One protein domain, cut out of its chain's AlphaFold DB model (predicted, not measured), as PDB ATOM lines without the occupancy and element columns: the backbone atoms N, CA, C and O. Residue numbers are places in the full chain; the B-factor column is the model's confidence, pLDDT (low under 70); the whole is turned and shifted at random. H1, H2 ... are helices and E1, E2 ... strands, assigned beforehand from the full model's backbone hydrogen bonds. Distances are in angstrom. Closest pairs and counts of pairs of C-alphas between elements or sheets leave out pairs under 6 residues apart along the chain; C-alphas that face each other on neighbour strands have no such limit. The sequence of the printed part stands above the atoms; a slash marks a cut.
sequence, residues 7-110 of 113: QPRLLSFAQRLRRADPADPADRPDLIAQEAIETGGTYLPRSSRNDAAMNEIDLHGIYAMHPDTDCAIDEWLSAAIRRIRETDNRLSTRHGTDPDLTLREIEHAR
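Overview. This is residues 7 to 110 of the 113 residues of an uncharacterized protein of Rhodobacterales bacterium (UniProt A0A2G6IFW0). A small three-stranded sheet has H2 and the first part of the long helix H3 packed over one face, and H1 packs on these two helices, making a compact body. From this body the end of H3 sticks out and leads to H4, so that residues 89 to 110 form a long free arm. The printed part has 104 residues, in the order H1 H2 E1 E2 E3 H3 H4, mostly helix, with an antiparallel sheet E1 E2 E3. The whole is extended, with a radius of gyration of the C-alphas of 20.0 A and spans of 75 by 26 by 22 A.

Along the chain. The sheet holds E1, residues 42 to 44, E2, residues 55 to 59, 13.0 A long, and E3, residues 62 to 66, 13.7 A. H3, residues 69 to 94, is 37.5 A long and begins at C-alpha 69 (-60.919, -47.954, -10.376). H1, residues 7 to 19, is 18.5 A long, starting at C-alpha 7 (-38.225, -40.918, -15.172); H2, residues 27 to 39, is 18.2 A. H4, residues 99 to 108, is 15.2 A and ends at C-alpha 108 (-2.756, -58.421, -21.649).

Arrangement. E1 E2 E3 is a meander, each strand the antiparallel neighbour of the one before, in two hairpins; N 42 and O 58 are 2.8 A apart, N 57 and O 64 2.9 A. H2 and H3 are on the same face, two layers with the sheet; the closest C-alphas are Ala 36 and Thr 42, 5.4 A, and His 66 and Ala 72, 4.6 A. H1 touches H3 at a steep tilt of 40 degrees, Ala 14 to Leu 77 being the closest C-alphas at 6.3 A. H1 and H2, a helical hairpin, only just touch, with 3 pairs of C-alphas within 8 A, the closest those of Leu 17 and Arg 28, 6.5 A. H4 and H3 are apart. In H1, H2 and H3 every O i to N i+4 pair is within hydrogen-bond range; in H4, 5 of 6.

Size, cuts and confidence. The C-alphas of Arg 49 and Arg 110, the two farthest apart, are 76.2 A apart. The printed part has no cut, and no link is long. pLDDT is under 70 at residue 7 and residues 21 to 26, 47 to 52 and 90 to 110.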
ATOM      1  N   GLN A   7     -38.520 -39.567 -15.670       69.00
ATOM      2  CA  GLN A   7     -38.225 -40.918 -15.172       69.00
ATOM      3  C   GLN A   7     -38.050 -41.058 -13.653       69.00
ATOM      4  O   GLN A   7     -38.643 -41.983 -13.097       69.00
ATOM      5  N   PRO A   8     -37.263 -40.209 -12.958       80.50
ATOM      6  CA  PRO A   8     -37.099 -40.362 -11.513       80.50
ATOM      7  C   PRO A   8     -38.429 -40.150 -10.784       80.50
ATOM      8  O   PRO A   8     -38.746 -40.898  -9.864       80.50
ATOM      9  N   ARG A   9     -39.253 -39.206 -11.260       85.25
ATOM     10  CA  ARG A   9     -40.584 -38.942 -10.704       85.25
ATOM     11  C   ARG A   9     -41.548 -40.110 -10.928       85.25
ATOM     12  O   ARG A   9     -42.158 -40.559  -9.964       85.25
ATOM     13  N   LEU A  10     -41.602 -40.659 -12.147       87.56
ATOM     14  CA  LEU A  10     -42.398 -41.854 -12.460       87.56
ATOM     15  C   LEU A  10     -42.031 -43.040 -11.553       87.56
ATOM     16  O   LEU A  10     -42.915 -43.718 -11.036       87.56
ATOM     17  N   LEU A  11     -40.733 -43.286 -11.335       87.81
ATOM     18  CA  LEU A  11     -40.268 -44.362 -10.457       87.81
ATOM     19  C   LEU A  11     -40.708 -44.140  -9.007       87.81
ATOM     20  O   LEU A  11     -41.258 -45.052  -8.389       87.81
ATOM     21  N   SER A  12     -40.479 -42.939  -8.469       88.56
ATOM     22  CA  SER A  12     -40.875 -42.592  -7.102       88.56
ATOM     23  C   SER A  12     -42.386 -42.702  -6.902       88.56
ATOM     24  O   SER A  12     -42.828 -43.263  -5.900       88.56
ATOM     25  N   PHE A  13     -43.177 -42.233  -7.869       91.12
ATOM     26  CA  PHE A  13     -44.630 -42.307  -7.802       91.12
ATOM     27  C   PHE A  13     -45.138 -43.753  -7.895       91.12
ATOM     28  O   PHE A  13     -45.900 -44.180  -7.032       91.12
ATOM     29  N   ALA A  14     -44.639 -44.560  -8.840       89.38
ATOM     30  CA  ALA A  14     -45.007 -45.975  -8.947       89.38
ATOM     31  C   ALA A  14     -44.667 -46.771  -7.670       89.38
ATOM     32  O   ALA A  14     -45.425 -47.645  -7.252       89.38
ATOM     33  N   GLN A  15     -43.542 -46.461  -7.015       88.75
ATOM     34  CA  GLN A  15     -43.182 -47.064  -5.727       88.75
ATOM     35  C   GLN A  15     -44.105 -46.621  -4.590       88.75
ATOM     36  O   GLN A  15     -44.463 -47.451  -3.756       88.75
ATOM     37  N   ARG A  16     -44.481 -45.337  -4.548       89.25
ATOM     38  CA  ARG A  16     -45.426 -44.801  -3.561       89.25
ATOM     39  C   ARG A  16     -46.798 -45.448  -3.725       89.25
ATOM     40  O   ARG A  16     -47.325 -45.968  -2.753       89.25
ATOM     41  N   LEU A  17     -47.306 -45.502  -4.954       88.31
ATOM     42  CA  LEU A  17     -48.587 -46.114  -5.292       88.31
ATOM     43  C   LEU A  17     -48.623 -47.607  -4.942       88.31
ATOM     44  O   LEU A  17     -49.591 -48.078  -4.366       88.31
ATOM     45  N   ARG A  18     -47.538 -48.347  -5.208       85.19
ATOM     46  CA  ARG A  18     -47.421 -49.767  -4.830       85.19
ATOM     47  C   ARG A  18     -47.410 -49.997  -3.311       85.19
ATOM     48  O   ARG A  18     -47.724 -51.096  -2.866       85.19
ATOM     49  N   ARG A  19     -46.957 -49.011  -2.533       84.69
ATOM     50  CA  ARG A  19     -46.893 -49.071  -1.063       84.69
ATOM     51  C   ARG A  19     -48.154 -48.546  -0.385       84.69
ATOM     52  O   ARG A  19     -48.245 -48.702   0.828       84.69
ATOM     53  N   ALA A  20     -49.055 -47.905  -1.130       80.94
ATOM     54  CA  ALA A  20     -50.356 -47.517  -0.607       80.94
ATOM     55  C   ALA A  20     -51.047 -48.770  -0.053       80.94
ATOM     56  O   ALA A  20     -50.980 -49.838  -0.672       80.94
ATOM     57  N   ASP A  21     -51.600 -48.654   1.151       63.22
ATOM     58  CA  ASP A  21     -52.094 -49.799   1.902       63.22
ATOM     59  C   ASP A  21     -53.273 -50.443   1.149       63.22
ATOM     60  O   ASP A  21     -54.257 -49.761   0.868       63.22
ATOM     61  N   PRO A  22     -53.221 -51.743   0.808       60.38
ATOM     62  CA  PRO A  22     -54.362 -52.420   0.196       60.38
ATOM     63  C   PRO A  22     -55.583 -52.509   1.130       60.38
ATOM     64  O   PRO A  22     -56.679 -52.798   0.655       60.38
ATOM     65  N   ALA A  23     -55.412 -52.291   2.438       56.34
ATOM     66  CA  ALA A  23     -56.497 -52.211   3.412       56.34
ATOM     67  C   ALA A  23     -57.180 -50.831   3.449       56.34
ATOM     68  O   ALA A  23     -58.271 -50.738   4.013       56.34
ATOM     69  N   ASP A  24     -56.589 -49.797   2.833       63.22
ATOM     70  CA  ASP A  24     -57.206 -48.478   2.653       63.22
ATOM     71  C   ASP A  24     -57.292 -48.107   1.157       63.22
ATOM     72  O   ASP A  24     -56.476 -47.349   0.622       63.22
ATOM     73  N   PRO A  25     -58.280 -48.663   0.430       59.38
ATOM     74  CA  PRO A  25     -58.429 -48.436  -1.006       59.38
ATOM     75  C   PRO A  25     -58.771 -46.980  -1.364       59.38
ATOM     76  O   PRO A  25     -58.712 -46.631  -2.542       59.38
ATOM     77  N   ALA A  26     -59.103 -46.120  -0.392       64.56
ATOM     78  CA  ALA A  26     -59.353 -44.702  -0.645       64.56
ATOM     79  C   ALA A  26     -58.061 -43.923  -0.954       64.56
ATOM     80  O   ALA A  26     -58.091 -42.989  -1.749       64.56
ATOM     81  N   ASP A  27     -56.906 -44.346  -0.431       83.12
ATOM     82  CA  ASP A  27     -55.631 -43.641  -0.640       83.12
ATOM     83  C   ASP A  27     -55.139 -43.703  -2.098       83.12
ATOM     84  O   ASP A  27     -54.526 -42.768  -2.617       83.12
ATOM     85  N   ARG A  28     -55.387 -44.815  -2.797       87.56
ATOM     86  CA  ARG A  28     -54.888 -45.045  -4.165       87.56
ATOM     87  C   ARG A  28     -55.442 -44.052  -5.203       87.56
ATOM     88  O   ARG A  28     -54.630 -43.467  -5.928       87.56
ATOM     89  N   PRO A  29     -56.769 -43.843  -5.325       88.75
ATOM     90  CA  PRO A  29     -57.322 -42.865  -6.257       88.75
ATOM     91  C   PRO A  29     -56.942 -41.426  -5.889       88.75
ATOM     92  O   PRO A  29     -56.697 -40.633  -6.797       88.75
ATOM     93  N   ASP A  30     -56.823 -41.093  -4.600       90.00
ATOM     94  CA  ASP A  30     -56.369 -39.770  -4.150       90.00
ATOM     95  C   ASP A  30     -54.910 -39.497  -4.542       90.00
ATOM     96  O   ASP A  30     -54.589 -38.418  -5.043       90.00
ATOM     97  N   LEU A  31     -54.022 -40.490  -4.421       91.12
ATOM     98  CA  LEU A  31     -52.634 -40.379  -4.885       91.12
ATOM     99  C   LEU A  31     -52.541 -40.135  -6.398       91.12
ATOM    100  O   LEU A  31     -51.720 -39.332  -6.842       91.12
ATOM    101  N   ILE A  32     -53.374 -40.814  -7.189       91.88
ATOM    102  CA  ILE A  32     -53.454 -40.627  -8.646       91.88
ATOM    103  C   ILE A  32     -53.997 -39.235  -8.985       91.88
ATOM    104  O   ILE A  32     -53.429 -38.551  -9.837       91.88
ATOM    105  N   ALA A  33     -55.049 -38.790  -8.295       92.12
ATOM    106  CA  ALA A  33     -55.613 -37.456  -8.468       92.12
ATOM    107  C   ALA A  33     -54.588 -36.362  -8.135       92.12
ATOM    108  O   ALA A  33     -54.422 -35.409  -8.900       92.12
ATOM    109  N   GLN A  34     -53.858 -36.519  -7.029       92.56
ATOM    110  CA  GLN A  34     -52.802 -35.595  -6.633       92.56
ATOM    111  C   GLN A  34     -51.684 -35.542  -7.684       92.56
ATOM    112  O   GLN A  34     -51.279 -34.453  -8.092       92.56
ATOM    113  N   GLU A  35     -51.208 -36.689  -8.171       93.31
ATOM    114  CA  GLU A  35     -50.155 -36.718  -9.194       93.31
ATOM    115  C   GLU A  35     -50.622 -36.101 -10.520       93.31
ATOM    116  O   GLU A  35     -49.841 -35.410 -11.177       93.31
ATOM    117  N   ALA A  36     -51.893 -36.280 -10.900       91.88
ATOM    118  CA  ALA A  36     -52.483 -35.626 -12.068       91.88
ATOM    119  C   ALA A  36     -52.400 -34.097 -11.958       91.88
ATOM    120  O   ALA A  36     -51.923 -33.437 -12.882       91.88
ATOM    121  N   ILE A  37     -52.773 -33.544 -10.798       91.31
ATOM    122  CA  ILE A  37     -52.678 -32.105 -10.513       91.31
ATOM    123  C   ILE A  37     -51.222 -31.629 -10.590       91.31
ATOM    124  O   ILE A  37     -50.935 -30.609 -11.215       91.31
ATOM    125  N   GLU A  38     -50.291 -32.364  -9.980       90.31
ATOM    126  CA  GLU A  38     -48.884 -31.957  -9.893       90.31
ATOM    127  C   GLU A  38     -48.131 -32.060 -11.229       90.31
ATOM    128  O   GLU A  38     -47.175 -31.315 -11.460       90.31
ATOM    129  N   THR A  39     -48.538 -32.973 -12.113       88.19
ATOM    130  CA  THR A  39     -47.861 -33.225 -13.398       88.19
ATOM    131  C   THR A  39     -48.581 -32.640 -14.606       88.19
ATOM    132  O   THR A  39     -48.025 -32.665 -15.705       88.19
ATOM    133  N   GLY A  40     -49.794 -32.115 -14.418       87.81
ATOM    134  CA  GLY A  40     -50.682 -31.733 -15.514       87.81
ATOM    135  C   GLY A  40     -51.198 -32.935 -16.312       87.81
ATOM    136  O   GLY A  40     -51.549 -32.784 -17.481       87.81
ATOM    137  N   GLY A  41     -51.181 -34.125 -15.710       90.06
ATOM    138  CA  GLY A  41     -51.763 -35.333 -16.279       90.06
ATOM    139  C   GLY A  41     -53.279 -35.397 -16.076       90.06
ATOM    140  O   GLY A  41     -53.897 -34.479 -15.539       90.06
ATOM    141  N   THR A  42     -53.885 -36.497 -16.510       91.38
ATOM    142  CA  THR A  42     -55.338 -36.691 -16.478       91.38
ATOM    143  C   THR A  42     -55.707 -37.855 -15.571       91.38
ATOM    144  O   THR A  42     -55.180 -38.955 -15.712       91.38
ATOM    145  N   TYR A  43     -56.654 -37.613 -14.666       91.94
ATOM    146  CA  TYR A  43     -57.384 -38.658 -13.962       91.94
ATOM    147  C   TYR A  43     -58.875 -38.335 -13.999       91.94
ATOM    148  O   TYR A  43     -59.311 -37.329 -13.435       91.94
ATOM    149  N   LEU A  44     -59.648 -39.169 -14.691       89.19
ATOM    150  CA  LEU A  44     -61.094 -39.028 -14.823       89.19
ATOM    151  C   LEU A  44     -61.756 -40.232 -14.149       89.19
ATOM    152  O   LEU A  44     -61.902 -41.276 -14.788       89.19
ATOM    153  N   PRO A  45     -62.134 -40.125 -12.862       83.69
ATOM    154  CA  PRO A  45     -62.867 -41.190 -12.204       83.69
ATOM    155  C   PRO A  45     -64.261 -41.324 -12.819       83.69
ATOM    156  O   PRO A  45     -64.908 -40.339 -13.203       83.69
ATOM    157  N   ARG A  46     -64.751 -42.561 -12.877       81.56
ATOM    158  CA  ARG A  46     -66.083 -42.877 -13.378       81.56
ATOM    159  C   ARG A  46     -67.132 -42.059 -12.621       81.56
ATOM    160  O   ARG A  46     -67.301 -42.186 -11.411       81.56
ATOM    161  N   SER A  47     -67.907 -41.265 -13.354       64.19
ATOM    162  CA  SER A  47     -69.094 -40.615 -12.798       64.19
ATOM    163  C   SER A  47     -70.240 -41.621 -12.709       64.19
ATOM    164  O   SER A  47     -70.633 -42.206 -13.718       64.19
ATOM    165  N   SER A  48     -70.839 -41.769 -11.525       60.16
ATOM    166  CA  SER A  48     -71.908 -42.738 -11.204       60.16
ATOM    167  C   SER A  48     -73.182 -42.617 -12.060       60.16
ATOM    168  O   SER A  48     -74.110 -43.399 -11.899       60.16
ATOM    169  N   ARG A  49     -73.259 -41.617 -12.950       63.56
ATOM    170  CA  ARG A  49     -74.398 -41.343 -13.837       63.56
ATOM    171  C   ARG A  49     -74.331 -42.032 -15.199       63.56
ATOM    172  O   ARG A  49     -75.317 -41.959 -15.922       63.56
ATOM    173  N   ASN A  50     -73.214 -42.666 -15.562       60.34
ATOM    174  CA  ASN A  50     -73.087 -43.370 -16.840       60.34
ATOM    175  C   ASN A  50     -72.579 -44.801 -16.626       60.34
ATOM    176  O   ASN A  50     -71.454 -45.015 -16.169       60.34
ATOM    177  N   ASP A  51     -73.393 -45.788 -17.005       58.34
ATOM    178  CA  ASP A  51     -73.010 -47.205 -16.960       58.34
ATOM    179  C   ASP A  51     -71.889 -47.567 -17.942       58.34
ATOM    180  O   ASP A  51     -71.185 -48.550 -17.741       58.34
ATOM    181  N   ALA A  52     -71.663 -46.721 -18.951       64.06
ATOM    182  CA  ALA A  52     -70.574 -46.849 -19.918       64.06
ATOM    183  C   ALA A  52     -69.331 -45.995 -19.591       64.06
ATOM    184  O   ALA A  52     -68.394 -45.969 -20.385       64.06
ATOM    185  N   ALA A  53     -69.317 -45.249 -18.478       74.06
ATOM    186  CA  ALA A  53     -68.162 -44.421 -18.131       74.06
ATOM    187  C   ALA A  53     -67.015 -45.294 -17.597       74.06
ATOM    188  O   ALA A  53     -67.216 -46.100 -16.691       74.06
ATOM    189  N   MET A  54     -65.822 -45.122 -18.163       84.75
ATOM    190  CA  MET A  54     -64.589 -45.772 -17.716       84.75
ATOM    191  C   MET A  54     -63.815 -44.835 -16.787       84.75
ATOM    192  O   MET A  54     -63.980 -43.618 -16.864       84.75
ATOM    193  N   ASN A  55     -62.965 -45.393 -15.927       89.88
ATOM    194  CA  ASN A  55     -61.918 -44.614 -15.276       89.88
ATOM    195  C   ASN A  55     -60.771 -44.446 -16.265       89.88
ATOM    196  O   ASN A  55     -60.321 -45.442 -16.831       89.88
ATOM    197  N   GLU A  56     -60.292 -43.221 -16.452       92.62
ATOM    198  CA  GLU A  56     -59.166 -42.917 -17.341       92.62
ATOM    199  C   GLU A  56     -57.999 -42.348 -16.537       92.62
ATOM    200  O   GLU A  56     -58.183 -41.432 -15.732       92.62
ATOM    201  N   ILE A  57     -56.797 -42.881 -16.761       93.88
ATOM    202  CA  ILE A  57     -55.553 -42.425 -16.134       93.88
ATOM    203  C   ILE A  57     -54.527 -42.178 -17.241       93.88
ATOM    204  O   ILE A  57     -54.084 -43.129 -17.879       93.88
ATOM    205  N   ASP A  58     -54.115 -40.926 -17.439       94.19
ATOM    206  CA  ASP A  58     -52.979 -40.543 -18.285       94.19
ATOM    207  C   ASP A  58     -51.964 -39.749 -17.460       94.19
ATOM    208  O   ASP A  58     -52.098 -38.540 -17.257       94.19
ATOM    209  N   LEU A  59     -50.948 -40.445 -16.957       93.69
ATOM    210  CA  LEU A  59     -49.885 -39.867 -16.135       93.69
ATOM    211  C   LEU A  59     -48.525 -40.266 -16.689       93.69
ATOM    212  O   LEU A  59     -48.297 -41.421 -17.046       93.69
ATOM    213  N   HIS A  60     -47.588 -39.316 -16.728       90.00
ATOM    214  CA  HIS A  60     -46.216 -39.529 -17.212       90.00
ATOM    215  C   HIS A  60     -46.116 -40.135 -18.632       90.00
ATOM    216  O   HIS A  60     -45.124 -40.794 -18.965       90.00
ATOM    217  N   GLY A  61     -47.129 -39.908 -19.476       89.31
ATOM    218  CA  GLY A  61     -47.227 -40.492 -20.817       89.31
ATOM    219  C   GLY A  61     -47.551 -41.988 -20.809       89.31
ATOM    220  O   GLY A  61     -47.126 -42.710 -21.714       89.31
ATOM    221  N   ILE A  62     -48.229 -42.464 -19.762       92.81
ATOM    222  CA  ILE A  62     -48.755 -43.820 -19.627       92.81
ATOM    223  C   ILE A  62     -50.259 -43.707 -19.440       92.81
ATOM    224  O   ILE A  62     -50.718 -43.060 -18.500       92.81
ATOM    225  N   TYR A  63     -50.983 -44.393 -20.318       94.00
ATOM    226  CA  TYR A  63     -52.433 -44.401 -20.370       94.00
ATOM    227  C   TYR A  63     -52.996 -45.751 -19.911       94.00
ATOM    228  O   TYR A  63     -52.498 -46.796 -20.344       94.00
ATOM    229  N   ALA A  64     -54.037 -45.725 -19.079       93.88
ATOM    230  CA  ALA A  64     -54.840 -46.883 -18.690       93.88
ATOM    231  C   ALA A  64     -56.326 -46.511 -18.611       93.88
ATOM    232  O   ALA A  64     -56.672 -45.376 -18.273       93.88
ATOM    233  N   MET A  65     -57.199 -47.474 -18.914       93.12
ATOM    234  CA  MET A  65     -58.643 -47.270 -18.907       93.12
ATOM    235  C   MET A  65     -59.355 -48.542 -18.462       93.12
ATOM    236  O   MET A  65     -59.223 -49.573 -19.113       93.12
ATOM    237  N   HIS A  66     -60.161 -48.453 -17.405       91.38
ATOM    238  CA  HIS A  66     -60.894 -49.612 -16.898       91.38
ATOM    239  C   HIS A  66     -62.203 -49.201 -16.186       91.38
ATOM    240  O   HIS A  66     -62.250 -48.142 -15.552       91.38
ATOM    241  N   PRO A  67     -63.292 -49.998 -16.261       88.69
ATOM    242  CA  PRO A  67     -64.566 -49.673 -15.596       88.69
ATOM    243  C   PRO A  67     -64.484 -49.689 -14.063       88.69
ATOM    244  O   PRO A  67     -65.266 -49.013 -13.393       88.69
ATOM    245  N   ASP A  68     -63.546 -50.467 -13.530       88.19
ATOM    246  CA  ASP A  68     -63.186 -50.531 -12.113       88.19
ATOM    247  C   ASP A  68     -61.935 -49.686 -11.828       88.19
ATOM    248  O   ASP A  68     -60.980 -49.721 -12.609       88.19
ATOM    249  N   THR A  69     -61.964 -48.920 -10.736       88.12
ATOM    250  CA  THR A  69     -60.919 -47.954 -10.376       88.12
ATOM    251  C   THR A  69     -59.612 -48.642 -10.003       88.12
ATOM    252  O   THR A  69     -58.565 -48.263 -10.522       88.12
ATOM    253  N   ASP A  70     -59.649 -49.663  -9.147       87.69
ATOM    254  CA  ASP A  70     -58.441 -50.364  -8.707       87.69
ATOM    255  C   ASP A  70     -57.770 -51.081  -9.876       87.69
ATOM    256  O   ASP A  70     -56.555 -50.980 -10.053       87.69
ATOM    257  N   CYS A  71     -58.561 -51.709 -10.746       90.31
ATOM    258  CA  CYS A  71     -58.048 -52.301 -11.975       90.31
ATOM    259  C   CYS A  71     -57.432 -51.256 -12.926       90.31
ATOM    260  O   CYS A  71     -56.371 -51.522 -13.484       90.31
ATOM    261  N   ALA A  72     -58.018 -50.058 -13.078       91.56
ATOM    262  CA  ALA A  72     -57.411 -48.989 -13.887       91.56
ATOM    263  C   ALA A  72     -56.036 -48.587 -13.331       91.56
ATOM    264  O   ALA A  72     -55.068 -48.418 -14.079       91.56
ATOM    265  N   ILE A  73     -55.939 -48.463 -12.005       91.88
ATOM    266  CA  ILE A  73     -54.701 -48.122 -11.301       91.88
ATOM    267  C   ILE A  73     -53.668 -49.250 -11.447       91.88
ATOM    268  O   ILE A  73     -52.490 -48.968 -11.673       91.88
ATOM    269  N   ASP A  74     -54.075 -50.515 -11.346       92.00
ATOM    270  CA  ASP A  74     -53.189 -51.674 -11.510       92.00
ATOM    271  C   ASP A  74     -52.676 -51.825 -12.949       92.00
ATOM    272  O   ASP A  74     -51.494 -52.129 -13.162       92.00
ATOM    273  N   GLU A  75     -53.523 -51.565 -13.946       93.88
ATOM    274  CA  GLU A  75     -53.126 -51.516 -15.354       93.88
ATOM    275  C   GLU A  75     -52.111 -50.399 -15.603       93.88
ATOM    276  O   GLU A  75     -51.048 -50.636 -16.193       93.88
ATOM    277  N   TRP A  76     -52.392 -49.199 -15.084       94.88
ATOM    278  CA  TRP A  76     -51.475 -48.066 -15.157       94.88
ATOM    279  C   TRP A  76     -50.130 -48.390 -14.495       94.88
ATOM    280  O   TRP A  76     -49.069 -48.190 -15.095       94.88
ATOM    281  N   LEU A  77     -50.151 -48.965 -13.289       93.50
ATOM    282  CA  LEU A  77     -48.954 -49.331 -12.532       93.50
ATOM    283  C   LEU A  77     -48.128 -50.397 -13.264       93.50
ATOM    284  O   LEU A  77     -46.898 -50.310 -13.325       93.50
ATOM    285  N   SER A  78     -48.786 -51.385 -13.865       93.44
ATOM    286  CA  SER A  78     -48.127 -52.426 -14.660       93.44
ATOM    287  C   SER A  78     -47.430 -51.837 -15.890       93.44
ATOM    288  O   SER A  78     -46.269 -52.163 -16.175       93.44
ATOM    289  N   ALA A  79     -48.093 -50.913 -16.589       93.38
ATOM    290  CA  ALA A  79     -47.512 -50.194 -17.716       93.38
ATOM    291  C   ALA A  79     -46.345 -49.282 -17.285       93.38
ATOM    292  O   ALA A  79     -45.306 -49.260 -17.955       93.38
ATOM    293  N   ALA A  80     -46.461 -48.609 -16.137       91.69
ATOM    294  CA  ALA A  80     -45.393 -47.812 -15.539       91.69
ATOM    295  C   ALA A  80     -44.145 -48.646 -15.236       91.69
ATOM    296  O   ALA A  80     -43.039 -48.285 -15.649       91.69
ATOM    297  N   ILE A  81     -44.309 -49.803 -14.587       90.75
ATOM    298  CA  ILE A  81     -43.205 -50.721 -14.276       90.75
ATOM    299  C   ILE A  81     -42.533 -51.218 -15.558       90.75
ATOM    300  O   ILE A  81     -41.301 -51.262 -15.628       90.75
ATOM    301  N   ARG A  82     -43.316 -51.567 -16.588       90.44
ATOM    302  CA  ARG A  82     -42.771 -51.979 -17.888       90.44
ATOM    303  C   ARG A  82     -41.913 -50.874 -18.498       90.44
ATOM    304  O   ARG A  82     -40.772 -51.138 -18.867       90.44
ATOM    305  N   ARG A  83     -42.407 -49.634 -18.515       88.75
ATOM    306  CA  ARG A  83     -41.685 -48.487 -19.081       88.75
ATOM    307  C   ARG A  83     -40.398 -48.155 -18.322       88.75
ATOM    308  O   ARG A  83     -39.390 -47.812 -18.944       88.75
ATOM    309  N   ILE A  84     -40.408 -48.289 -16.995       86.88
ATOM    310  CA  ILE A  84     -39.207 -48.144 -16.159       86.88
ATOM    311  C   ILE A  84     -38.155 -49.182 -16.575       86.88
ATOM    312  O   ILE A  84     -37.029 -48.804 -16.887       86.88
ATOM    313  N   ARG A  85     -38.533 -50.467 -16.661       85.38
ATOM    314  CA  ARG A  85     -37.625 -51.563 -17.056       85.38
ATOM    315  C   ARG A  85     -37.090 -51.406 -18.476       85.38
ATOM    316  O   ARG A  85     -35.904 -51.597 -18.713       85.38
ATOM    317  N   GLU A  86     -37.948 -51.041 -19.427       85.19
ATOM    318  CA  GLU A  86     -37.539 -50.796 -20.815       85.19
ATOM    319  C   GLU A  86     -36.513 -49.669 -20.899       85.19
ATOM    320  O   GLU A  86     -35.565 -49.748 -21.681       85.19
ATOM    321  N   THR A  87     -36.676 -48.620 -20.093       79.06
ATOM    322  CA  THR A  87     -35.731 -47.506 -20.123       79.06
ATOM    323  C   THR A  87     -34.418 -47.844 -19.424       79.06
ATOM    324  O   THR A  87     -33.368 -47.477 -19.941       79.06
ATOM    325  N   ASP A  88     -34.460 -48.598 -18.324       76.75
ATOM    326  CA  ASP A  88     -33.266 -49.133 -17.657       76.75
ATOM    327  C   ASP A  88     -32.439 -50.006 -18.619       76.75
ATOM    328  O   ASP A  88     -31.274 -49.713 -18.885       76.75
ATOM    329  N   ASN A  89     -33.088 -50.947 -19.316       72.38
ATOM    330  CA  ASN A  89     -32.453 -51.777 -20.346       72.38
ATOM    331  C   ASN A  89     -31.830 -50.949 -21.489       72.38
ATOM    332  O   ASN A  89     -30.762 -51.284 -22.011       72.38
ATOM    333  N   ARG A  90     -32.479 -49.852 -21.905       69.88
ATOM    334  CA  ARG A  90     -31.938 -48.941 -22.934       69.88
ATOM    335  C   ARG A  90     -30.739 -48.136 -22.440       69.88
ATOM    336  O   ARG A  90     -29.882 -47.783 -23.247       69.88
ATOM    337  N   LEU A  91     -30.674 -47.825 -21.149       64.88
ATOM    338  CA  LEU A  91     -29.520 -47.162 -20.549       64.88
ATOM    339  C   LEU A  91     -28.346 -48.133 -20.406       64.88
ATOM    340  O   LEU A  91     -27.231 -47.748 -20.761       64.88
ATOM    341  N   SER A  92     -28.592 -49.385 -20.007       59.41
ATOM    342  CA  SER A  92     -27.568 -50.439 -19.941       59.41
ATOM    343  C   SER A  92     -26.990 -50.791 -21.313       59.41
ATOM    344  O   SER A  92     -25.787 -50.967 -21.444       59.41
ATOM    345  N   THR A  93     -27.817 -50.839 -22.362       59.56
ATOM    346  CA  THR A  93     -27.344 -51.107 -23.737       59.56
ATOM    347  C   THR A  93     -26.610 -49.924 -24.372       59.56
ATOM    348  O   THR A  93     -25.785 -50.124 -25.258       59.56
ATOM    349  N   ARG A  94     -26.882 -48.684 -23.936       58.22
ATOM    350  CA  ARG A  94     -26.160 -47.482 -24.395       58.22
ATOM    351  C   ARG A  94     -24.835 -47.262 -23.673       58.22
ATOM    352  O   ARG A  94     -23.900 -46.767 -24.293       58.22
ATOM    353  N   HIS A  95     -24.745 -47.628 -22.398       55.50
ATOM    354  CA  HIS A  95     -23.484 -47.671 -21.659       55.50
ATOM    355  C   HIS A  95     -22.801 -49.002 -21.933       55.50
ATOM    356  O   HIS A  95     -22.663 -49.804 -21.018       55.50
ATOM    357  N   GLY A  96     -22.451 -49.247 -23.199       47.16
ATOM    358  CA  GLY A  96     -21.811 -50.474 -23.654       47.16
ATOM    359  C   GLY A  96     -20.580 -50.819 -22.822       47.16
ATOM    360  O   GLY A  96     -19.461 -50.465 -23.176       47.16
ATOM    361  N   THR A  97     -20.786 -51.549 -21.735       52.03
ATOM    362  CA  THR A  97     -19.784 -52.434 -21.175       52.03
ATOM    363  C   THR A  97     -19.832 -53.648 -22.074       52.03
ATOM    364  O   THR A  97     -20.612 -54.569 -21.852       52.03
ATOM    365  N   ASP A  98     -19.075 -53.583 -23.161       52.62
ATOM    366  CA  ASP A  98     -18.737 -54.761 -23.935       52.62
ATOM    367  C   ASP A  98     -17.985 -55.718 -22.983       52.62
ATOM    368  O   ASP A  98     -16.900 -55.379 -22.494       52.62
ATOM    369  N   PRO A  99     -18.577 -56.865 -22.601       53.75
ATOM    370  CA  PRO A  99     -17.937 -57.774 -21.658       53.75
ATOM    371  C   PRO A  99     -16.737 -58.507 -22.282       53.75
ATOM    372  O   PRO A  99     -16.000 -59.171 -21.557       53.75
ATOM    373  N   ASP A 100     -16.509 -58.378 -23.594       51.91
ATOM    374  CA  ASP A 100     -15.403 -59.019 -24.314       51.91
ATOM    375  C   ASP A 100     -14.136 -58.140 -24.312       51.91
ATOM    376  O   ASP A 100     -13.015 -58.639 -24.176       51.91
ATOM    377  N   LEU A 101     -14.301 -56.812 -24.342       52.22
ATOM    378  CA  LEU A 101     -13.195 -55.850 -24.242       52.22
ATOM    379  C   LEU A 101     -12.494 -55.866 -22.874       52.22
ATOM    380  O   LEU A 101     -11.275 -55.714 -22.812       52.22
ATOM    381  N   THR A 102     -13.215 -56.123 -21.779       57.44
ATOM    382  CA  THR A 102     -12.601 -56.174 -20.435       57.44
ATOM    383  C   THR A 102     -11.764 -57.435 -20.210       57.44
ATOM    384  O   THR A 102     -10.719 -57.365 -19.564       57.44
ATOM    385  N   LEU A 103     -12.148 -58.579 -20.783       55.09
ATOM    386  CA  LEU A 103     -11.380 -59.826 -20.668       55.09
ATOM    387  C   LEU A 103     -10.029 -59.745 -21.393       55.09
ATOM    388  O   LEU A 103      -9.013 -60.176 -20.846       55.09
ATOM    389  N   ARG A 104      -9.986 -59.119 -22.577       56.41
ATOM    390  CA  ARG A 104      -8.736 -58.938 -23.332       56.41
ATOM    391  C   ARG A 104      -7.770 -57.951 -22.674       56.41
ATOM    392  O   ARG A 104      -6.568 -58.206 -22.683       56.41
ATOM    393  N   GLU A 105      -8.264 -56.874 -22.062       55.53
ATOM    394  CA  GLU A 105      -7.398 -55.929 -21.335       55.53
ATOM    395  C   GLU A 105      -6.837 -56.519 -20.029       55.53
ATOM    396  O   GLU A 105      -5.687 -56.253 -19.673       55.53
ATOM    397  N   ILE A 106      -7.589 -57.391 -19.345       58.28
ATOM    398  CA  ILE A 106      -7.116 -58.078 -18.133       58.28
ATOM    399  C   ILE A 106      -6.075 -59.162 -18.467       58.28
ATOM    400  O   ILE A 106      -5.123 -59.357 -17.706       58.28
ATOM    401  N   GLU A 107      -6.210 -59.853 -19.604       56.41
ATOM    402  CA  GLU A 107      -5.254 -60.887 -20.022       56.41
ATOM    403  C   GLU A 107      -3.929 -60.289 -20.540       56.41
ATOM    404  O   GLU A 107      -2.856 -60.835 -20.273       56.41
ATOM    405  N   HIS A 108      -3.967 -59.111 -21.177       54.34
ATOM    406  CA  HIS A 108      -2.756 -58.421 -21.649       54.34
ATOM    407  C   HIS A 108      -1.921 -57.797 -20.515       54.34
ATOM    408  O   HIS A 108      -0.711 -57.637 -20.653       54.34
ATOM    409  N   ALA A 109      -2.528 -57.507 -19.360       55.56
ATOM    410  CA  ALA A 109      -1.825 -56.985 -18.184       55.56
ATOM    411  C   ALA A 109      -1.116 -58.071 -17.340       55.56
ATOM    412  O   ALA A 109      -0.435 -57.745 -16.366       55.56
ATOM    413  N   ARG A 110      -1.269 -59.363 -17.678       55.09
ATOM    414  CA  ARG A 110      -0.749 -60.499 -16.889       55.09
ATOM    415  C   ARG A 110       0.465 -61.220 -17.478       55.09
ATOM    416  O   ARG A 110       0.917 -62.192 -16.878       55.09
TER     417      ARG A 110